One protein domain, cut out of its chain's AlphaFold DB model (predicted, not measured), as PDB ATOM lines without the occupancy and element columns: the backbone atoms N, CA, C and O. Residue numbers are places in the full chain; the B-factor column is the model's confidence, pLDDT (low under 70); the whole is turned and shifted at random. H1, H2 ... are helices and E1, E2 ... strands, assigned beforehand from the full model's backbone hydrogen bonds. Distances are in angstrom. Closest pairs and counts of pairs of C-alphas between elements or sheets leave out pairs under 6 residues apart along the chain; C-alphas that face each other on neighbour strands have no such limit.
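Overview. This is residues 14 to 57 and 104 to 220 of the 244 residues of an uncharacterized protein of marine sediment metagenome (UniProt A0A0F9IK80). A long helix, H4, runs the length of the model, with a strongly twisted three-stranded sheet lying off to one side of it and H3 slanting between the two. H3 and H4 form a helical hairpin that closes at the end where residues 172 to 178 stick out, H1 covers strand E1 of the sheet, and an unnamed stretch runs from the sheet to short H2 near H4, while another returns to H3. The printed part has 161 residues, with four named helices and three named strands in the order H1 E1 E2 E3 H2 H3 H4; the sheet's order is E1 - E2 - E3, all antiparallel, and the class is mixed, helices and strands. The whole is compact, with a radius of gyration of the C-alphas of 17.3 A, yet elongated, spanning 60 by 35 by 26 A.

Along the chain. H1 is residues 14 to 22, from C-alpha 14 at (15.464, -4.028, 37.305). E1, residues 31 to 41, is 27.3 A long and bends by 62 degrees at residue 35. E2, residues 44 to 55, is 26.3 A long and bends by 84 degrees at residue 47. E3 is residues 104 to 110, 17.6 A, and H2 is residues 124 to 132. H3, residues 152 to 174, is 33.4 A long. H4, residues 181 to 218, is 55.7 A long and ends with C-alpha 218 at (10.265, 30.964, 17.216).

Arrangement. E1 and E2 are a hairpin, with N 36 and O 50 within hydrogen-bond range at 2.9 A. E2 and E3 are antiparallel at 124 degrees, with N 53 and O 106 at 2.8 A. H1 is on the sheet, over E1, at a height of 8.9 A; the C-alphas of Gln 16 and Leu 35 are their closest, 6.2 A apart. H3 only grazes the sheet, with residues 154 to 158. With residues 155 to 162 alone, H3 touches H1; their closest C-alphas, of Ile 22 and Thr 159, are 6.1 A apart. With residues 164 to 167 alone, H3 touches H4 at a steep tilt of 42 degrees, opposite ways; the closest C-alphas, of Leu 164 and Val 194, are 7.1 A apart. H2 and H4 are close but not clearly touching, the closest C-alphas, of Ser 130 and Met 202, being 7.7 A apart. H4 is not on the sheet. Every O i to N i+4 pair is within hydrogen-bond range in H1 and H2, 18 of 19 in H3 and 33 of 34 in H4.

Size, cuts and confidence. The C-alphas of Val 178 and Ala 220 are the two farthest apart, 60.3 A. Residues 58 to 103 are not printed, and C-alphas 57 and 104 are 7.9 A apart across the cut. The links E3 to H2 and H2 to H3 are long. Mean pLDDT of the printed part is 78.2; the residues under 70 are 28, 163 to 179, 181 to 195, 197 to 198 and 201 to 220.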
ATOM      1  N   THR A  14      14.015  -3.973  37.529       93.38
ATOM      2  CA  THR A  14      15.464  -4.028  37.305       93.38
ATOM      3  C   THR A  14      16.158  -2.696  37.585       93.38
ATOM      4  O   THR A  14      17.343  -2.697  37.905       93.38
ATOM      5  N   TRP A  15      15.453  -1.559  37.547       94.69
ATOM      6  CA  TRP A  15      16.071  -0.254  37.809       94.69
ATOM      7  C   TRP A  15      16.552  -0.107  39.249       94.69
ATOM      8  O   TRP A  15      17.658   0.375  39.479       94.69
ATOM      9  N   GLN A  16      15.757  -0.555  40.225       93.94
ATOM     10  CA  GLN A  16      16.204  -0.542  41.619       93.94
ATOM     11  C   GLN A  16      17.361  -1.528  41.821       93.94
ATOM     12  O   GLN A  16      18.329  -1.176  42.478       93.94
ATOM     13  N   GLN A  17      17.330  -2.702  41.180       93.44
ATOM     14  CA  GLN A  17      18.438  -3.666  41.247       93.44
ATOM     15  C   GLN A  17      19.752  -3.085  40.702       93.44
ATOM     16  O   GLN A  17      20.817  -3.339  41.259       93.44
ATOM     17  N   GLN A  18      19.691  -2.285  39.634       94.31
ATOM     18  CA  GLN A  18      20.863  -1.595  39.088       94.31
ATOM     19  C   GLN A  18      21.387  -0.519  40.050       94.31
ATOM     20  O   GLN A  18      22.598  -0.411  40.239       94.31
ATOM     21  N   LEU A  19      20.501   0.225  40.724       91.56
ATOM     22  CA  LEU A  19      20.916   1.148  41.786       91.56
ATOM     23  C   LEU A  19      21.533   0.425  42.975       91.56
ATOM     24  O   LEU A  19      22.537   0.903  43.489       91.56
ATOM     25  N   ASP A  20      20.973  -0.708  43.387       91.00
ATOM     26  CA  ASP A  20      21.496  -1.507  44.494       91.00
ATOM     27  C   ASP A  20      22.870  -2.101  44.145       91.00
ATOM     28  O   ASP A  20      23.725  -2.236  45.012       91.00
ATOM     29  N   ALA A  21      23.129  -2.407  42.868       90.69
ATOM     30  CA  ALA A  21      24.453  -2.821  42.407       90.69
ATOM     31  C   ALA A  21      25.476  -1.674  42.460       90.69
ATOM     32  O   ALA A  21      26.639  -1.901  42.795       90.69
ATOM     33  N   ILE A  22      25.051  -0.442  42.152       88.19
ATOM     34  CA  ILE A  22      25.898   0.751  42.279       88.19
ATOM     35  C   ILE A  22      26.133   1.055  43.751       88.19
ATOM     36  O   ILE A  22      27.275   1.238  44.158       88.19
ATOM     37  N   ALA A  23      25.069   1.124  44.547       85.69
ATOM     38  CA  ALA A  23      25.102   1.483  45.949       85.69
ATOM     39  C   ALA A  23      24.409   0.445  46.839       85.69
ATOM     40  O   ALA A  23      23.261   0.665  47.235       85.69
ATOM     41  N   PRO A  24      25.120  -0.649  47.180       84.31
ATOM     42  CA  PRO A  24      24.560  -1.727  47.976       84.31
ATOM     43  C   PRO A  24      24.057  -1.244  49.328       84.31
ATOM     44  O   PRO A  24      24.735  -0.501  50.035       84.31
ATOM     45  N   HIS A  25      22.879  -1.727  49.706       82.50
ATOM     46  CA  HIS A  25      22.375  -1.624  51.065       82.50
ATOM     47  C   HIS A  25      22.745  -2.900  51.831       82.50
ATOM     48  O   HIS A  25      21.945  -3.826  51.951       82.50
ATOM     49  N   ASP A  26      23.984  -2.976  52.313       77.81
ATOM     50  CA  ASP A  26      24.485  -4.111  53.105       77.81
ATOM     51  C   ASP A  26      24.387  -3.879  54.628       77.81
ATOM     52  O   ASP A  26      24.836  -4.700  55.428       77.81
ATOM     53  N   GLY A  27      23.781  -2.756  55.029       73.44
ATOM     54  CA  GLY A  27      23.627  -2.337  56.422       73.44
ATOM     55  C   GLY A  27      24.891  -1.747  57.055       73.44
ATOM     56  O   GLY A  27      24.843  -1.365  58.225       73.44
ATOM     57  N   THR A  28      26.005  -1.658  56.320       68.69
ATOM     58  CA  THR A  28      27.252  -1.046  56.807       68.69
ATOM     59  C   THR A  28      27.341   0.439  56.463       68.69
ATOM     60  O   THR A  28      27.846   1.225  57.268       68.69
ATOM     61  N   ASP A  29      26.782   0.834  55.318       70.56
ATOM     62  CA  ASP A  29      26.722   2.224  54.882       70.56
ATOM     63  C   ASP A  29      25.565   2.980  55.560       70.56
ATOM     64  O   ASP A  29      24.415   2.539  55.588       70.56
ATOM     65  N   ASP A  30      25.848   4.193  56.051       79.12
ATOM     66  CA  ASP A  30      24.823   5.091  56.606       79.12
ATOM     67  C   ASP A  30      23.896   5.690  55.519       79.12
ATOM     68  O   ASP A  30      22.944   6.415  55.836       79.12
ATOM     69  N   VAL A  31      24.186   5.426  54.236       83.88
ATOM     70  CA  VAL A  31      23.478   5.989  53.082       83.88
ATOM     71  C   VAL A  31      23.339   4.969  51.951       83.88
ATOM     72  O   VAL A  31      24.333   4.396  51.523       83.88
ATOM     73  N   TRP A  32      22.138   4.823  51.383       89.06
ATOM     74  CA  TRP A  32      21.912   4.084  50.129       89.06
ATOM     75  C   TRP A  32      21.033   4.871  49.153       89.06
ATOM     76  O   TRP A  32      20.530   5.947  49.487       89.06
ATOM     77  N   LEU A  33      20.879   4.368  47.924       92.69
ATOM     78  CA  LEU A  33      20.080   5.013  46.881       92.69
ATOM     79  C   LEU A  33      18.711   4.348  46.730       92.69
ATOM     80  O   LEU A  33      18.589   3.126  46.732       92.69
ATOM     81  N   HIS A  34      17.673   5.159  46.553       94.19
ATOM     82  CA  HIS A  34      16.309   4.686  46.360       94.19
ATOM     83  C   HIS A  34      15.640   5.397  45.188       94.19
ATOM     84  O   HIS A  34      15.605   6.630  45.151       94.19
ATOM     85  N   LEU A  35      15.094   4.621  44.252       95.31
ATOM     86  CA  LEU A  35      14.306   5.123  43.134       95.31
ATOM     87  C   LEU A  35      12.853   5.328  43.560       95.31
ATOM     88  O   LEU A  35      12.208   4.406  44.058       95.31
ATOM     89  N   TYR A  36      12.311   6.513  43.302       95.00
ATOM     90  CA  TYR A  36      10.907   6.815  43.558       95.00
ATOM     91  C   TYR A  36      10.324   7.720  42.477       95.00
ATOM     92  O   TYR A  36      11.022   8.523  41.860       95.00
ATOM     93  N   TRP A  37       9.020   7.585  42.249       94.44
ATOM     94  CA  TRP A  37       8.277   8.473  41.366       94.44
ATOM     95  C   TRP A  37       7.818   9.709  42.139       94.44
ATOM     96  O   TRP A  37       7.151   9.588  43.177       94.44
ATOM     97  N   GLU A  38       8.169  10.890  41.638       93.38
ATOM     98  CA  GLU A  38       7.698  12.167  42.157       93.38
ATOM     99  C   GLU A  38       6.598  12.707  41.247       93.38
ATOM    100  O   GLU A  38       6.859  13.256  40.179       93.38
ATOM    101  N   GLU A  39       5.348  12.537  41.677       90.88
ATOM    102  CA  GLU A  39       4.168  13.082  40.992       90.88
ATOM    103  C   GLU A  39       4.180  14.619  41.025       90.88
ATOM    104  O   GLU A  39       3.734  15.277  40.086       90.88
ATOM    105  N   GLY A  40       4.759  15.209  42.075       87.19
ATOM    106  CA  GLY A  40       4.600  16.623  42.383       87.19
ATOM    107  C   GLY A  40       3.193  16.910  42.902       87.19
ATOM    108  O   GLY A  40       2.581  16.085  43.581       87.19
ATOM    109  N   TYR A  41       2.681  18.097  42.600       82.12
ATOM    110  CA  TYR A  41       1.372  18.559  43.059       82.12
ATOM    111  C   TYR A  41       0.504  18.980  41.878       82.12
ATOM    112  O   TYR A  41       1.035  19.324  40.829       82.12
ATOM    113  N   PRO A  42      -0.831  19.032  42.021       81.69
ATOM    114  CA  PRO A  42      -1.700  19.477  40.930       81.69
ATOM    115  C   PRO A  42      -1.336  20.855  40.353       81.69
ATOM    116  O   PRO A  42      -1.521  21.089  39.165       81.69
ATOM    117  N   TRP A  43      -0.807  21.754  41.185       77.50
ATOM    118  CA  TRP A  43      -0.365  23.099  40.798       77.50
ATOM    119  C   TRP A  43       1.127  23.187  40.438       77.50
ATOM    120  O   TRP A  43       1.573  24.212  39.938       77.50
ATOM    121  N   GLU A  44       1.900  22.138  40.715       80.25
ATOM    122  CA  GLU A  44       3.331  22.035  40.406       80.25
ATOM    123  C   GLU A  44       3.653  20.564  40.093       80.25
ATOM    124  O   GLU A  44       4.235  19.847  40.919       80.25
ATOM    125  N   PRO A  45       3.147  20.047  38.958       86.44
ATOM    126  CA  PRO A  45       3.321  18.648  38.611       86.44
ATOM    127  C   PRO A  45       4.777  18.407  38.225       86.44
ATOM    128  O   PRO A  45       5.298  19.059  37.324       86.44
ATOM    129  N   ILE A  46       5.416  17.435  38.872       90.56
ATOM    130  CA  ILE A  46       6.791  17.042  38.545       90.56
ATOM    131  C   ILE A  46       6.725  15.877  37.562       90.56
ATOM    132  O   ILE A  46       7.199  15.982  36.435       90.56
ATOM    133  N   ASN A  47       6.049  14.791  37.946       92.12
ATOM    134  CA  ASN A  47       5.894  13.574  37.150       92.12
ATOM    135  C   ASN A  47       7.230  13.090  36.564       92.12
ATOM    136  O   ASN A  47       7.389  13.011  35.341       92.12
ATOM    137  N   ARG A  48       8.210  12.817  37.433       94.25
ATOM    138  CA  ARG A  48       9.539  12.312  37.052       94.25
ATOM    139  C   ARG A  48       9.993  11.199  37.986       94.25
ATOM    140  O   ARG A  48       9.641  11.169  39.168       94.25
ATOM    141  N   TRP A  49      10.849  10.322  37.468       95.88
ATOM    142  CA  TRP A  49      11.638   9.443  38.318       95.88
ATOM    143  C   TRP A  49      12.721  10.262  39.011       95.88
ATOM    144  O   TRP A  49      13.423  11.061  38.389       95.88
ATOM    145  N   MET A  50      12.852  10.056  40.312       96.62
ATOM    146  CA  MET A  50      13.879  10.664  41.137       96.62
ATOM    147  C   MET A  50      14.644   9.572  41.865       96.62
ATOM    148  O   MET A  50      14.103   8.518  42.200       96.62
ATOM    149  N   ILE A  51      15.909   9.851  42.154       96.12
ATOM    150  CA  ILE A  51      16.713   9.009  43.030       96.12
ATOM    151  C   ILE A  51      17.029   9.822  44.272       96.12
ATOM    152  O   ILE A  51      17.493  10.964  44.209       96.12
ATOM    153  N   GLY A  52      16.720   9.237  45.418       95.50
ATOM    154  CA  GLY A  52      16.982   9.816  46.720       95.50
ATOM    155  C   GLY A  52      18.109   9.082  47.419       95.50
ATOM    156  O   GLY A  52      18.298   7.882  47.234       95.50
ATOM    157  N   LYS A  53      18.835   9.817  48.253       93.19
ATOM    158  CA  LYS A  53      19.691   9.254  49.288       93.19
ATOM    159  C   LYS A  53      18.831   8.931  50.489       93.19
ATOM    160  O   LYS A  53      18.161   9.816  51.015       93.19
ATOM    161  N   VAL A  54      18.852   7.687  50.924       93.00
ATOM    162  CA  VAL A  54      18.216   7.296  52.172       93.00
ATOM    163  C   VAL A  54      19.261   7.345  53.269       93.00
ATOM    164  O   VAL A  54      20.330   6.770  53.119       93.00
ATOM    165  N   LEU A  55      18.957   8.059  54.348       90.50
ATOM    166  CA  LEU A  55      19.841   8.249  55.488       90.50
ATOM    167  C   LEU A  55      19.371   7.371  56.650       90.50
ATOM    168  O   LEU A  55      18.233   7.512  57.114       90.50
ATOM    169  N   THR A  56      20.258   6.515  57.168       89.19
ATOM    170  CA  THR A  56      20.019   5.791  58.430       89.19
ATOM    171  C   THR A  56      20.055   6.753  59.618       89.19
ATOM    172  O   THR A  56      19.230   6.676  60.528       89.19
ATOM    173  N   ARG A  57      21.010   7.692  59.602       88.44
ATOM    174  CA  ARG A  57      21.223   8.699  60.644       88.44
ATOM    175  C   ARG A  57      20.546  10.001  60.264       88.44
ATOM    176  O   ARG A  57      21.077  10.815  59.512       88.44
ATOM    177  N   MET A 104      15.185   8.625  56.596       95.19
ATOM    178  CA  MET A 104      14.956   9.899  55.915       95.19
ATOM    179  C   MET A 104      15.380   9.796  54.453       95.19
ATOM    180  O   MET A 104      16.534   9.498  54.162       95.19
ATOM    181  N   LEU A 105      14.465  10.103  53.536       96.06
ATOM    182  CA  LEU A 105      14.780  10.261  52.119       96.06
ATOM    183  C   LEU A 105      15.224  11.701  51.846       96.06
ATOM    184  O   LEU A 105      14.565  12.653  52.261       96.06
ATOM    185  N   GLN A 106      16.316  11.881  51.120       94.19
ATOM    186  CA  GLN A 106      16.774  13.172  50.625       94.19
ATOM    187  C   GLN A 106      16.868  13.106  49.106       94.19
ATOM    188  O   GLN A 106      17.627  12.303  48.567       94.19
ATOM    189  N   SER A 107      16.103  13.944  48.407       94.88
ATOM    190  CA  SER A 107      16.167  14.049  46.948       94.88
ATOM    191  C   SER A 107      17.599  14.344  46.509       94.88
ATOM    192  O   SER A 107      18.275  15.190  47.095       94.88
ATOM    193  N   TYR A 108      18.085  13.599  45.519       94.25
ATOM    194  CA  TYR A 108      19.490  13.661  45.134       94.25
ATOM    195  C   TYR A 108      19.697  13.827  43.633       94.25
ATOM    196  O   TYR A 108      20.510  14.657  43.226       94.25
ATOM    197  N   TRP A 109      18.945  13.077  42.834       95.88
ATOM    198  CA  TRP A 109      19.041  13.055  41.381       95.88
ATOM    199  C   TRP A 109      17.649  13.116  40.759       95.88
ATOM    200  O   TRP A 109      16.720  12.474  41.260       95.88
ATOM    201  N   VAL A 110      17.512  13.855  39.665       96.31
ATOM    202  CA  VAL A 110      16.298  13.903  38.843       96.31
ATOM    203  C   VAL A 110      16.596  13.218  37.523       96.31
ATOM    204  O   VAL A 110      17.582  13.567  36.885       96.31
ATOM    205  N   VAL A 111      15.761  12.270  37.101       96.56
ATOM    206  CA  VAL A 111      15.922  11.589  35.810       96.56
ATOM    207  C   VAL A 111      15.157  12.367  34.736       96.56
ATOM    208  O   VAL A 111      13.937  12.248  34.600       96.56
ATOM    209  N   GLN A 112      15.883  13.223  34.019       95.38
ATOM    210  CA  GLN A 112      15.396  14.068  32.924       95.38
ATOM    211  C   GLN A 112      16.566  14.534  32.035       95.38
ATOM    212  O   GLN A 112      17.717  14.459  32.460       95.38
ATOM    213  N   GLY A 113      16.274  15.022  30.828       94.56
ATOM    214  CA  GLY A 113      17.287  15.476  29.863       94.56
ATOM    215  C   GLY A 113      18.074  14.339  29.194       94.56
ATOM    216  O   GLY A 113      17.948  13.172  29.578       94.56
ATOM    217  N   GLY A 114      18.875  14.677  28.178       94.00
ATOM    218  CA  GLY A 114      19.644  13.734  27.349       94.00
ATOM    219  C   GLY A 114      20.691  12.891  28.085       94.00
ATOM    220  O   GLY A 114      20.961  11.755  27.687       94.00
ATOM    221  N   LYS A 115      21.237  13.398  29.196       90.44
ATOM    222  CA  LYS A 115      22.345  12.785  29.954       90.44
ATOM    223  C   LYS A 115      21.951  11.865  31.106       90.44
ATOM    224  O   LYS A 115      22.777  11.552  31.962       90.44
ATOM    225  N   GLY A 116      20.705  11.394  31.137       91.38
ATOM    226  CA  GLY A 116      20.248  10.476  32.184       91.38
ATOM    227  C   GLY A 116      20.010  11.154  33.538       91.38
ATOM    228  O   GLY A 116      19.917  10.481  34.568       91.38
ATOM    229  N   GLY A 117      19.883  12.482  33.557       94.44
ATOM    230  CA  GLY A 117      19.546  13.256  34.743       94.44
ATOM    231  C   GLY A 117      20.646  14.167  35.259       94.44
ATOM    232  O   GLY A 117      21.717  14.283  34.677       94.44
ATOM    233  N   HIS A 118      20.362  14.819  36.381       93.94
ATOM    234  CA  HIS A 118      21.295  15.712  37.064       93.94
ATOM    235  C   HIS A 118      20.998  15.776  38.568       93.94
ATOM    236  O   HIS A 118      19.974  15.280  39.055       93.94
ATOM    237  N   ARG A 119      21.896  16.415  39.333       93.56
ATOM    238  CA  ARG A 119      21.675  16.664  40.766       93.56
ATOM    239  C   ARG A 119      20.451  17.557  40.969       93.56
ATOM    240  O   ARG A 119      20.237  18.479  40.190       93.56
ATOM    241  N   VAL A 120      19.691  17.292  42.031       94.06
ATOM    242  CA  VAL A 120      18.546  18.138  42.428       94.06
ATOM    243  C   VAL A 120      19.017  19.532  42.829       94.06
ATOM    244  O   VAL A 120      18.419  20.508  42.410       94.06
ATOM    245  N   ASP A 121      20.115  19.606  43.584       91.94
ATOM    246  CA  ASP A 121      20.715  20.857  44.040       91.94
ATOM    247  C   ASP A 121      22.240  20.778  43.961       91.94
ATOM    248  O   ASP A 121      22.849  19.723  44.213       91.94
ATOM    249  N   TYR A 122      22.858  21.924  43.686       86.75
ATOM    250  CA  TYR A 122      24.287  22.124  43.880       86.75
ATOM    251  C   TYR A 122      24.567  22.578  45.308       86.75
ATOM    252  O   TYR A 122      23.870  23.418  45.878       86.75
ATOM    253  N   ASN A 123      25.637  22.049  45.897       82.75
ATOM    254  CA  ASN A 123      26.195  22.663  47.092       82.75
ATOM    255  C   ASN A 123      26.877  24.002  46.731       82.75
ATOM    256  O   ASN A 123      27.124  24.309  45.565       82.75
ATOM    257  N   GLN A 124      27.219  24.806  47.740       79.12
ATOM    258  CA  GLN A 124      27.810  26.132  47.524       79.12
ATOM    259  C   GLN A 124      29.108  26.097  46.696       79.12
ATOM    260  O   GLN A 124      29.387  27.028  45.943       79.12
ATOM    261  N   VAL A 125      29.911  25.042  46.843       76.06
ATOM    262  CA  VAL A 125      31.164  24.880  46.099       76.06
ATOM    263  C   VAL A 125      30.866  24.535  44.643       76.06
ATOM    264  O   VAL A 125      31.416  25.175  43.756       76.06
ATOM    265  N   GLU A 126      29.959  23.590  44.396       80.94
ATOM    266  CA  GLU A 126      29.520  23.186  43.057       80.94
ATOM    267  C   GLU A 126      28.925  24.363  42.280       80.94
ATOM    268  O   GLU A 126      29.334  24.607  41.149       80.94
ATOM    269  N   GLY A 127      28.047  25.152  42.906       80.38
ATOM    270  CA  GLY A 127      27.458  26.336  42.276       80.38
ATOM    271  C   GLY A 127      28.490  27.425  41.960       80.38
ATOM    272  O   GLY A 127      28.432  28.044  40.900       80.38
ATOM    273  N   ARG A 128      29.482  27.640  42.840       76.06
ATOM    274  CA  ARG A 128      30.586  28.588  42.586       76.06
ATOM    275  C   ARG A 128      31.493  28.123  41.459       76.06
ATOM    276  O   ARG A 128      31.863  28.929  40.616       76.06
ATOM    277  N   ILE A 129      31.857  26.843  41.464       73.56
ATOM    278  CA  ILE A 129      32.651  26.237  40.397       73.56
ATOM    279  C   ILE A 129      31.896  26.373  39.071       73.56
ATOM    280  O   ILE A 129      32.469  26.861  38.106       73.56
ATOM    281  N   SER A 130      30.603  26.051  39.048       79.25
ATOM    282  CA  SER A 130      29.763  26.222  37.864       79.25
ATOM    283  C   SER A 130      29.800  27.664  37.324       79.25
ATOM    284  O   SER A 130      30.123  27.895  36.157       79.25
ATOM    285  N   ALA A 131      29.588  28.650  38.203       80.75
ATOM    286  CA  ALA A 131      29.605  30.066  37.835       80.75
ATOM    287  C   ALA A 131      30.968  30.559  37.328       80.75
ATOM    288  O   ALA A 131      31.019  31.350  36.389       80.75
ATOM    289  N   LEU A 132      32.079  30.087  37.910       72.38
ATOM    290  CA  LEU A 132      33.436  30.433  37.455       72.38
ATOM    291  C   LEU A 132      33.698  30.017  36.002       72.38
ATOM    292  O   LEU A 132      34.571  30.585  35.351       72.38
ATOM    293  N   HIS A 133      32.939  29.046  35.503       74.56
ATOM    294  CA  HIS A 133      33.036  28.533  34.145       74.56
ATOM    295  C   HIS A 133      31.857  28.953  33.255       74.56
ATOM    296  O   HIS A 133      31.683  28.395  32.176       74.56
ATOM    297  N   GLY A 134      31.075  29.953  33.676       85.75
ATOM    298  CA  GLY A 134      29.995  30.536  32.876       85.75
ATOM    299  C   GLY A 134      28.690  29.740  32.866       85.75
ATOM    300  O   GLY A 134      27.808  30.057  32.074       85.75
ATOM    301  N   GLY A 135      28.544  28.724  33.719       86.25
ATOM    302  CA  GLY A 135      27.294  27.979  33.845       86.25
ATOM    303  C   GLY A 135      26.406  28.433  35.010       86.25
ATOM    304  O   GLY A 135      26.754  29.353  35.760       86.25
ATOM    305  N   PRO A 136      25.231  27.800  35.175       90.38
ATOM    306  CA  PRO A 136      24.236  28.230  36.147       90.38
ATOM    307  C   PRO A 136      24.629  27.840  37.579       90.38
ATOM    308  O   PRO A 136      25.107  26.738  37.847       90.38
ATOM    309  N   GLN A 137      24.381  28.724  38.548       88.44
ATOM    310  CA  GLN A 137      24.682  28.452  39.965       88.44
ATOM    311  C   GLN A 137      23.813  27.350  40.586       88.44
ATOM    312  O   GLN A 137      24.134  26.863  41.671       88.44
ATOM    313  N   GLN A 138      22.723  26.978  39.918       90.56
ATOM    314  CA  GLN A 138      21.806  25.915  40.306       90.56
ATOM    315  C   GLN A 138      21.570  24.998  39.104       90.56
ATOM    316  O   GLN A 138      21.595  25.483  37.970       90.56
ATOM    317  N   PRO A 139      21.344  23.696  39.327       92.44
ATOM    318  CA  PRO A 139      20.930  22.805  38.255       92.44
ATOM    319  C   PRO A 139      19.518  23.177  37.757       92.44
ATOM    320  O   PRO A 139      18.796  23.909  38.444       92.44
ATOM    321  N   PRO A 140      19.096  22.653  36.591       93.25
ATOM    322  CA  PRO A 140      17.704  22.733  36.155       93.25
ATOM    323  C   PRO A 140      16.756  22.192  37.235       93.25
ATOM    324  O   PRO A 140      17.096  21.263  37.970       93.25
ATOM    325  N   ARG A 141      15.553  22.751  37.348       92.06
ATOM    326  CA  ARG A 141      14.547  22.244  38.288       92.06
ATOM    327  C   ARG A 141      13.944  20.940  37.760       92.06
ATOM    328  O   ARG A 141      13.911  20.712  36.546       92.06
ATOM    329  N   PRO A 142      13.425  20.063  38.638       93.25
ATOM    330  CA  PRO A 142      12.607  18.946  38.189       93.25
ATOM    331  C   PRO A 142      11.441  19.443  37.325       93.25
ATOM    332  O   PRO A 142      10.620  20.229  37.788       93.25
ATOM    333  N   GLY A 143      11.372  18.976  36.081       90.88
ATOM    334  CA  GLY A 143      10.383  19.404  35.092       90.88
ATOM    335  C   GLY A 143      10.910  20.357  34.017       90.88
ATOM    336  O   GLY A 143      10.305  20.382  32.948       90.88
ATOM    337  N   ASP A 144      12.032  21.051  34.245       91.00
ATOM    338  CA  ASP A 144      12.600  22.010  33.279       91.00
ATOM    339  C   ASP A 144      13.126  21.324  32.008       91.00
ATOM    340  O   ASP A 144      13.113  21.913  30.933       91.00
ATOM    341  N   LEU A 145      13.575  20.069  32.125       93.62
ATOM    342  CA  LEU A 145      14.044  19.265  30.996       93.62
ATOM    343  C   LEU A 145      13.027  18.182  30.609       93.62
ATOM    344  O   LEU A 145      12.155  17.770  31.395       93.62
ATOM    345  N   GLN A 146      13.174  17.667  29.386       93.25
ATOM    346  CA  GLN A 146      12.337  16.585  28.874       93.25
ATOM    347  C   GLN A 146      12.412  15.353  29.787       93.25
ATOM    348  O   GLN A 146      13.492  14.907  30.181       93.25
ATOM    349  N   TYR A 147      11.255  14.773  30.114       93.31
ATOM    350  CA  TYR A 147      11.208  13.520  30.866       93.31
ATOM    351  C   TYR A 147      11.951  12.407  30.128       93.31
ATOM    352  O   TYR A 147      11.699  12.166  28.946       93.31
ATOM    353  N   GLN A 148      12.768  11.663  30.870       92.06
ATOM    354  CA  GLN A 148      13.298  10.382  30.434       92.06
ATOM    355  C   GLN A 148      13.118   9.336  31.533       92.06
ATOM    356  O   GLN A 148      13.186   9.636  32.725       92.06
ATOM    357  N   ALA A 149      12.867   8.093  31.130       94.00
ATOM    358  CA  ALA A 149      12.887   6.967  32.054       94.00
ATOM    359  C   ALA A 149      14.340   6.603  32.417       94.00
ATOM    360  O   ALA A 149      15.230   6.803  31.582       94.00
ATOM    361  N   PRO A 150      14.591   6.029  33.611       95.69
ATOM    362  CA  PRO A 150      15.903   5.500  33.961       95.69
ATOM    363  C   PRO A 150      16.420   4.541  32.885       95.69
ATOM    364  O   PRO A 150      15.713   3.645  32.420       95.69
ATOM    365  N   ASN A 151      17.663   4.750  32.476       94.81
ATOM    366  CA  ASN A 151      18.325   3.992  31.421       94.81
ATOM    367  C   ASN A 151      19.813   3.813  31.748       94.81
ATOM    368  O   ASN A 151      20.302   4.310  32.760       94.81
ATOM    369  N   GLN A 152      20.547   3.127  30.874       95.12
ATOM    370  CA  GLN A 152      21.973   2.860  31.070       95.12
ATOM    371  C   GLN A 152      22.793   4.138  31.344       95.12
ATOM    372  O   GLN A 152      23.613   4.148  32.257       95.12
ATOM    373  N   ILE A 153      22.505   5.233  30.631       94.94
ATOM    374  CA  ILE A 153      23.187   6.527  30.800       94.94
ATOM    375  C   ILE A 153      22.964   7.079  32.219       94.94
ATOM    376  O   ILE A 153      23.896   7.561  32.860       94.94
ATOM    377  N   THR A 154      21.744   6.934  32.751       95.12
ATOM    378  CA  THR A 154      21.403   7.314  34.137       95.12
ATOM    379  C   THR A 154      22.297   6.587  35.146       95.12
ATOM    380  O   THR A 154      22.851   7.195  36.063       95.12
ATOM    381  N   PHE A 155      22.459   5.273  34.987       94.75
ATOM    382  CA  PHE A 155      23.224   4.436  35.914       94.75
ATOM    383  C   PHE A 155      24.740   4.654  35.798       94.75
ATOM    384  O   PHE A 155      25.448   4.659  36.810       94.75
ATOM    385  N   GLU A 156      25.242   4.917  34.593       92.12
ATOM    386  CA  GLU A 156      26.632   5.323  34.363       92.12
ATOM    387  C   GLU A 156      26.945   6.659  35.052       92.12
ATOM    388  O   GLU A 156      27.928   6.756  35.793       92.12
ATOM    389  N   ALA A 157      26.063   7.657  34.917       90.38
ATOM    390  CA  ALA A 157      26.217   8.949  35.584       90.38
ATOM    391  C   ALA A 157      26.294   8.806  37.117       90.38
ATOM    392  O   ALA A 157      27.150   9.409  37.768       90.38
ATOM    393  N   LEU A 158      25.450   7.958  37.707       90.50
ATOM    394  CA  LEU A 158      25.436   7.716  39.155       90.50
ATOM    395  C   LEU A 158      26.658   6.946  39.657       90.50
ATOM    396  O   LEU A 158      27.113   7.182  40.779       90.50
ATOM    397  N   THR A 159      27.203   6.045  38.839       87.75
ATOM    398  CA  THR A 159      28.424   5.298  39.169       87.75
ATOM    399  C   THR A 159      29.600   6.256  39.354       87.75
ATOM    400  O   THR A 159      30.303   6.180  40.367       87.75
ATOM    401  N   ASN A 160      29.749   7.225  38.446       77.38
ATOM    402  CA  ASN A 160      30.781   8.261  38.543       77.38
ATOM    403  C   ASN A 160      30.630   9.068  39.835       77.38
ATOM    404  O   ASN A 160      31.598   9.292  40.557       77.38
ATOM    405  N   ILE A 161      29.396   9.424  40.190       75.00
ATOM    406  CA  ILE A 161      29.087  10.185  41.400       75.00
ATOM    407  C   ILE A 161      29.364   9.399  42.687       75.00
ATOM    408  O   ILE A 161      29.824   9.989  43.669       75.00
ATOM    409  N   ARG A 162      29.114   8.083  42.730       70.75
ATOM    410  CA  ARG A 162      29.429   7.267  43.917       70.75
ATOM    411  C   ARG A 162      30.917   7.315  44.238       70.75
ATOM    412  O   ARG A 162      31.260   7.460  45.411       70.75
ATOM    413  N   ALA A 163      31.783   7.261  43.224       67.19
ATOM    414  CA  ALA A 163      33.219   7.433  43.428       67.19
ATOM    415  C   ALA A 163      33.519   8.766  44.143       67.19
ATOM    416  O   ALA A 163      34.334   8.812  45.066       67.19
ATOM    417  N   LEU A 164      32.781   9.830  43.811       60.34
ATOM    418  CA  LEU A 164      32.935  11.151  44.430       60.34
ATOM    419  C   LEU A 164      32.433  11.197  45.873       60.34
ATOM    420  O   LEU A 164      33.060  11.830  46.722       60.34
ATOM    421  N   LEU A 165      31.320  10.525  46.171       64.06
ATOM    422  CA  LEU A 165      30.804  10.430  47.540       64.06
ATOM    423  C   LEU A 165      31.747   9.624  48.440       64.06
ATOM    424  O   LEU A 165      31.989  10.033  49.575       64.06
ATOM    425  N   GLY A 166      32.338   8.545  47.915       63.34
ATOM    426  CA  GLY A 166      33.402   7.802  48.593       63.34
ATOM    427  C   GLY A 166      34.622   8.682  48.884       63.34
ATOM    428  O   GLY A 166      35.101   8.718  50.016       63.34
ATOM    429  N   ALA A 167      35.072   9.481  47.911       56.06
ATOM    430  CA  ALA A 167      36.172  10.425  48.112       56.06
ATOM    431  C   ALA A 167      35.851  11.518  49.140       56.06
ATOM    432  O   ALA A 167      36.701  11.851  49.962       56.06
ATOM    433  N   GLN A 168      34.629  12.061  49.152       54.53
ATOM    434  CA  GLN A 168      34.216  13.037  50.165       54.53
ATOM    435  C   GLN A 168      34.212  12.445  51.577       54.53
ATOM    436  O   GLN A 168      34.592  13.139  52.520       54.53
ATOM    437  N   ALA A 169      33.805  11.182  51.731       56.22
ATOM    438  CA  ALA A 169      33.885  10.484  53.011       56.22
ATOM    439  C   ALA A 169      35.345  10.326  53.466       56.22
ATOM    440  O   ALA A 169      35.647  10.620  54.622       56.22
ATOM    441  N   ILE A 170      36.256   9.981  52.547       55.09
ATOM    442  CA  ILE A 170      37.701   9.911  52.817       55.09
ATOM    443  C   ILE A 170      38.242  11.284  53.231       55.09
ATOM    444  O   ILE A 170      38.887  11.378  54.269       55.09
ATOM    445  N   ILE A 171      37.926  12.358  52.497       51.47
ATOM    446  CA  ILE A 171      38.360  13.729  52.824       51.47
ATOM    447  C   ILE A 171      37.853  14.148  54.208       51.47
ATOM    448  O   ILE A 171      38.637  14.645  55.009       51.47
ATOM    449  N   ARG A 172      36.573  13.910  54.528       53.22
ATOM    450  CA  ARG A 172      36.013  14.223  55.858       53.22
ATOM    451  C   ARG A 172      36.635  13.387  56.969       53.22
ATOM    452  O   ARG A 172      36.834  13.895  58.064       53.22
ATOM    453  N   SER A 173      36.950  12.118  56.706       54.69
ATOM    454  CA  SER A 173      37.685  11.279  57.661       54.69
ATOM    455  C   SER A 173      39.167  11.666  57.775       54.69
ATOM    456  O   SER A 173      39.801  11.381  58.787       54.69
ATOM    457  N   GLY A 174      39.694  12.329  56.740       47.28
ATOM    458  CA  GLY A 174      41.060  12.821  56.603       47.28
ATOM    459  C   GLY A 174      41.288  14.233  57.146       47.28
ATOM    460  O   GLY A 174      42.439  14.659  57.244       47.28
ATOM    461  N   GLU A 175      40.237  14.965  57.536       45.75
ATOM    462  CA  GLU A 175      40.344  16.217  58.298       45.75
ATOM    463  C   GLU A 175      40.878  15.908  59.711       45.75
ATOM    464  O   GLU A 175      40.150  15.851  60.697       45.75
ATOM    465  N   GLY A 176      42.186  15.639  59.792       45.56
ATOM    466  CA  GLY A 176      42.903  15.272  61.015       45.56
ATOM    467  C   GLY A 176      44.071  14.298  60.812       45.56
ATOM    468  O   GLY A 176      44.921  14.190  61.696       45.56
ATOM    469  N   THR A 177      44.168  13.623  59.663       48.91
ATOM    470  CA  THR A 177      45.234  12.653  59.357       48.91
ATOM    471  C   THR A 177      46.056  13.100  58.151       48.91
ATOM    472  O   THR A 177      45.537  13.566  57.139       48.91
ATOM    473  N   VAL A 178      47.382  12.983  58.259       54.09
ATOM    474  CA  VAL A 178      48.298  13.230  57.139       54.09
ATOM    475  C   VAL A 178      48.063  12.132  56.104       54.09
ATOM    476  O   VAL A 178      48.532  11.012  56.286       54.09
ATOM    477  N   LEU A 179      47.313  12.453  55.049       58.31
ATOM    478  CA  LEU A 179      47.111  11.559  53.912       58.31
ATOM    479  C   LEU A 179      48.465  11.186  53.301       58.31
ATOM    480  O   LEU A 179      49.346  12.041  53.132       58.31
ATOM    481  N   ALA A 180      48.632   9.913  52.953       70.88
ATOM    482  CA  ALA A 180      49.819   9.454  52.252       70.88
ATOM    483  C   ALA A 180      49.921  10.137  50.874       70.88
ATOM    484  O   ALA A 180      48.922  10.530  50.268       70.88
ATOM    485  N   ALA A 181      51.139  10.275  50.343       68.31
ATOM    486  CA  ALA A 181      51.369  10.954  49.063       68.31
ATOM    487  C   ALA A 181      50.569  10.334  47.896       68.31
ATOM    488  O   ALA A 181      50.133  11.056  46.997       68.31
ATOM    489  N   ASP A 182      50.336   9.022  47.937       65.25
ATOM    490  CA  ASP A 182      49.554   8.307  46.928       65.25
ATOM    491  C   ASP A 182      48.044   8.572  47.063       65.25
ATOM    492  O   ASP A 182      47.361   8.734  46.053       65.25
ATOM    493  N   GLU A 183      47.532   8.732  48.288       58.66
ATOM    494  CA  GLU A 183      46.136   9.123  48.544       58.66
ATOM    495  C   GLU A 183      45.873  10.556  48.072       58.66
ATOM    496  O   GLU A 183      44.855  10.838  47.440       58.66
ATOM    497  N   LYS A 184      46.835  11.462  48.296       62.59
ATOM    498  CA  LYS A 184      46.765  12.839  47.794       62.59
ATOM    499  C   LYS A 184      46.728  12.890  46.264       62.59
ATOM    500  O   LYS A 184      45.924  13.629  45.702       62.59
ATOM    501  N   ARG A 185      47.565  12.094  45.587       66.00
ATOM    502  CA  ARG A 185      47.573  12.012  44.117       66.00
ATOM    503  C   ARG A 185      46.259  11.430  43.584       66.00
ATOM    504  O   ARG A 185      45.733  11.938  42.601       66.00
ATOM    505  N   GLY A 186      45.701  10.423  44.261       65.31
ATOM    506  CA  GLY A 186      44.373   9.889  43.953       65.31
ATOM    507  C   GLY A 186      43.278  10.955  44.046       65.31
ATOM    508  O   GLY A 186      42.490  11.104  43.117       65.31
ATOM    509  N   LEU A 187      43.281  11.761  45.111       60.47
ATOM    510  CA  LEU A 187      42.324  12.859  45.289       60.47
ATOM    511  C   LEU A 187      42.448  13.959  44.228       60.47
ATOM    512  O   LEU A 187      41.433  14.497  43.790       60.47
ATOM    513  N   GLU A 188      43.667  14.309  43.809       62.94
ATOM    514  CA  GLU A 188      43.892  15.309  42.757       62.94
ATOM    515  C   GLU A 188      43.363  14.835  41.396       62.94
ATOM    516  O   GLU A 188      42.672  15.599  40.720       62.94
ATOM    517  N   THR A 189      43.603  13.571  41.035       68.06
ATOM    518  CA  THR A 189      43.025  12.962  39.826       68.06
ATOM    519  C   THR A 189      41.501  12.936  39.903       68.06
ATOM    520  O   THR A 189      40.836  13.451  39.009       68.06
ATOM    521  N   MET A 190      40.939  12.462  41.023       59.31
ATOM    522  CA  MET A 190      39.488  12.427  41.218       59.31
ATOM    523  C   MET A 190      38.865  13.817  41.121       59.31
ATOM    524  O   MET A 190      37.805  13.967  40.529       59.31
ATOM    525  N   ARG A 191      39.515  14.859  41.653       58.16
ATOM    526  CA  ARG A 191      39.036  16.242  41.528       58.16
ATOM    527  C   ARG A 191      38.977  16.703  40.067       58.16
ATOM    528  O   ARG A 191      38.039  17.414  39.709       58.16
ATOM    529  N   GLY A 192      39.959  16.326  39.249       66.06
ATOM    530  CA  GLY A 192      39.950  16.589  37.808       66.06
ATOM    531  C   GLY A 192      38.803  15.870  37.095       66.06
ATOM    532  O   GLY A 192      38.097  16.484  36.298       66.06
ATOM    533  N   ASP A 193      38.560  14.610  37.452       63.94
ATOM    534  CA  ASP A 193      37.489  13.799  36.868       63.94
ATOM    535  C   ASP A 193      36.094  14.317  37.256       63.94
ATOM    536  O   ASP A 193      35.227  14.443  36.393       63.94
ATOM    537  N   VAL A 194      35.894  14.718  38.525       58.12
ATOM    538  CA  VAL A 194      34.671  15.410  38.990       58.12
ATOM    539  C   VAL A 194      34.404  16.628  38.127       58.12
ATOM    540  O   VAL A 194      33.272  16.871  37.720       58.12
ATOM    541  N   TRP A 195      35.448  17.425  37.900       65.81
ATOM    542  CA  TRP A 195      35.330  18.684  37.192       65.81
ATOM    543  C   TRP A 195      34.942  18.465  35.732       65.81
ATOM    544  O   TRP A 195      33.987  19.081  35.266       65.81
ATOM    545  N   ASN A 196      35.632  17.564  35.033       71.62
ATOM    546  CA  ASN A 196      35.309  17.245  33.645       71.62
ATOM    547  C   ASN A 196      33.879  16.711  33.521       71.62
ATOM    548  O   ASN A 196      33.129  17.175  32.669       71.62
ATOM    549  N   TRP A 197      33.468  15.833  34.436       69.19
ATOM    550  CA  TRP A 197      32.101  15.328  34.476       69.19
ATOM    551  C   TRP A 197      31.068  16.437  34.743       69.19
ATOM    552  O   TRP A 197      30.065  16.526  34.039       69.19
ATOM    553  N   MET A 198      31.304  17.325  35.717       64.19
ATOM    554  CA  MET A 198      30.412  18.465  35.978       64.19
ATOM    555  C   MET A 198      30.314  19.388  34.762       64.19
ATOM    556  O   MET A 198      29.217  19.811  34.406       64.19
ATOM    557  N   LYS A 199      31.447  19.671  34.114       70.88
ATOM    558  CA  LYS A 199      31.513  20.495  32.909       70.88
ATOM    559  C   LYS A 199      30.676  19.889  31.781       70.88
ATOM    560  O   LYS A 199      29.861  20.593  31.195       70.88
ATOM    561  N   GLU A 200      30.804  18.584  31.545       75.69
ATOM    562  CA  GLU A 200      29.990  17.870  30.558       75.69
ATOM    563  C   GLU A 200      28.495  17.966  30.881       75.69
ATOM    564  O   GLU A 200      27.696  18.219  29.984       75.69
ATOM    565  N   GLN A 201      28.090  17.798  32.141       66.69
ATOM    566  CA  GLN A 201      26.681  17.911  32.547       66.69
ATOM    567  C   GLN A 201      26.127  19.333  32.356       66.69
ATOM    568  O   GLN A 201      24.977  19.515  31.949       66.69
ATOM    569  N   MET A 202      26.946  20.348  32.628       64.88
ATOM    570  CA  MET A 202      26.545  21.749  32.532       64.88
ATOM    571  C   MET A 202      26.437  22.253  31.092       64.88
ATOM    572  O   MET A 202      25.473  22.948  30.785       64.88
ATOM    573  N   GLU A 203      27.392  21.913  30.220       69.06
ATOM    574  CA  GLU A 203      27.396  22.373  28.822       69.06
ATOM    575  C   GLU A 203      26.106  21.957  28.095       69.06
ATOM    576  O   GLU A 203      25.489  22.780  27.430       69.06
ATOM    577  N   GLU A 204      25.603  20.740  28.324       62.59
ATOM    578  CA  GLU A 204      24.333  20.319  27.710       62.59
ATOM    579  C   GLU A 204      23.100  20.881  28.409       62.59
ATOM    580  O   GLU A 204      22.133  21.191  27.727       62.59
ATOM    581  N   SER A 205      23.123  21.079  29.732       57.62
ATOM    582  CA  SER A 205      22.011  21.774  30.394       57.62
ATOM    583  C   SER A 205      21.836  23.181  29.806       57.62
ATOM    584  O   SER A 205      20.711  23.616  29.577       57.62
ATOM    585  N   CYS A 206      22.941  23.876  29.517       53.44
ATOM    586  CA  CYS A 206      22.922  25.169  28.837       53.44
ATOM    587  C   CYS A 206      22.458  25.055  27.377       53.44
ATOM    588  O   CYS A 206      21.634  25.865  26.958       53.44
ATOM    589  N   ASP A 207      22.943  24.068  26.619       66.00
ATOM    590  CA  ASP A 207      22.572  23.886  25.209       66.00
ATOM    591  C   ASP A 207      21.103  23.458  25.029       66.00
ATOM    592  O   ASP A 207      20.417  23.992  24.157       66.00
ATOM    593  N   GLU A 208      20.581  22.549  25.865       57.69
ATOM    594  CA  GLU A 208      19.171  22.130  25.857       57.69
ATOM    595  C   GLU A 208      18.253  23.290  26.263       57.69
ATOM    596  O   GLU A 208      17.256  23.548  25.585       57.69
ATOM    597  N   LEU A 209      18.602  24.042  27.316       50.03
ATOM    598  CA  LEU A 209      17.845  25.235  27.706       50.03
ATOM    599  C   LEU A 209      17.877  26.300  26.603       50.03
ATOM    600  O   LEU A 209      16.834  26.854  26.265       50.03
ATOM    601  N   ALA A 210      19.035  26.555  25.989       57.81
ATOM    602  CA  ALA A 210      19.156  27.500  24.881       57.81
ATOM    603  C   ALA A 210      18.352  27.055  23.648       57.81
ATOM    604  O   ALA A 210      17.737  27.886  22.975       57.81
ATOM    605  N   PHE A 211      18.321  25.751  23.360       59.00
ATOM    606  CA  PHE A 211      17.513  25.178  22.290       59.00
ATOM    607  C   PHE A 211      16.012  25.361  22.558       59.00
ATOM    608  O   PHE A 211      15.301  25.860  21.688       59.00
ATOM    609  N   HIS A 212      15.544  25.043  23.768       53.59
ATOM    610  CA  HIS A 212      14.144  25.221  24.159       53.59
ATOM    611  C   HIS A 212      13.720  26.695  24.189       53.59
ATOM    612  O   HIS A 212      12.665  27.029  23.658       53.59
ATOM    613  N   MET A 213      14.566  27.594  24.702       51.31
ATOM    614  CA  MET A 213      14.311  29.039  24.655       51.31
ATOM    615  C   MET A 213      14.208  29.550  23.215       51.31
ATOM    616  O   MET A 213      13.354  30.378  22.905       51.31
ATOM    617  N   LYS A 214      15.052  29.049  22.307       56.44
ATOM    618  CA  LYS A 214      15.003  29.429  20.892       56.44
ATOM    619  C   LYS A 214      13.731  28.929  20.205       56.44
ATOM    620  O   LYS A 214      13.188  29.662  19.379       56.44
ATOM    621  N   ASP A 215      13.268  27.728  20.539       57.38
ATOM    622  CA  ASP A 215      12.027  27.148  20.012       57.38
ATOM    623  C   ASP A 215      10.789  27.907  20.527       57.38
ATOM    624  O   ASP A 215       9.934  28.306  19.736       57.38
ATOM    625  N   GLU A 216      10.752  28.253  21.820       50.50
ATOM    626  CA  GLU A 216       9.720  29.134  22.389       50.50
ATOM    627  C   GLU A 216       9.729  30.530  21.741       50.50
ATOM    628  O   GLU A 216       8.669  31.077  21.429       50.50
ATOM    629  N   MET A 217      10.912  31.090  21.456       48.75
ATOM    630  CA  MET A 217      11.047  32.369  20.747       48.75
ATOM    631  C   MET A 217      10.617  32.301  19.273       48.75
ATOM    632  O   MET A 217      10.154  33.309  18.743       48.75
ATOM    633  N   HIS A 218      10.739  31.150  18.600       55.72
ATOM    634  CA  HIS A 218      10.265  30.964  17.216       55.72
ATOM    635  C   HIS A 218       8.753  30.699  17.131       55.72
ATOM    636  O   HIS A 218       8.167  30.857  16.061       55.72
ATOM    637  N   MET A 219       8.114  30.330  18.244       45.12
ATOM    638  CA  MET A 219       6.662  30.146  18.352       45.12
ATOM    639  C   MET A 219       5.921  31.420  18.796       45.12
ATOM    640  O   MET A 219       4.689  31.418  18.865       45.12
ATOM    641  N   ALA A 220       6.634  32.516  19.078       45.06
ATOM    642  CA  ALA A 220       6.016  33.815  19.327       45.06
ATOM    643  C   ALA A 220       5.409  34.359  18.013       45.06
ATOM    644  O   ALA A 220       6.136  34.561  17.041       45.06
TER     645      ALA A 220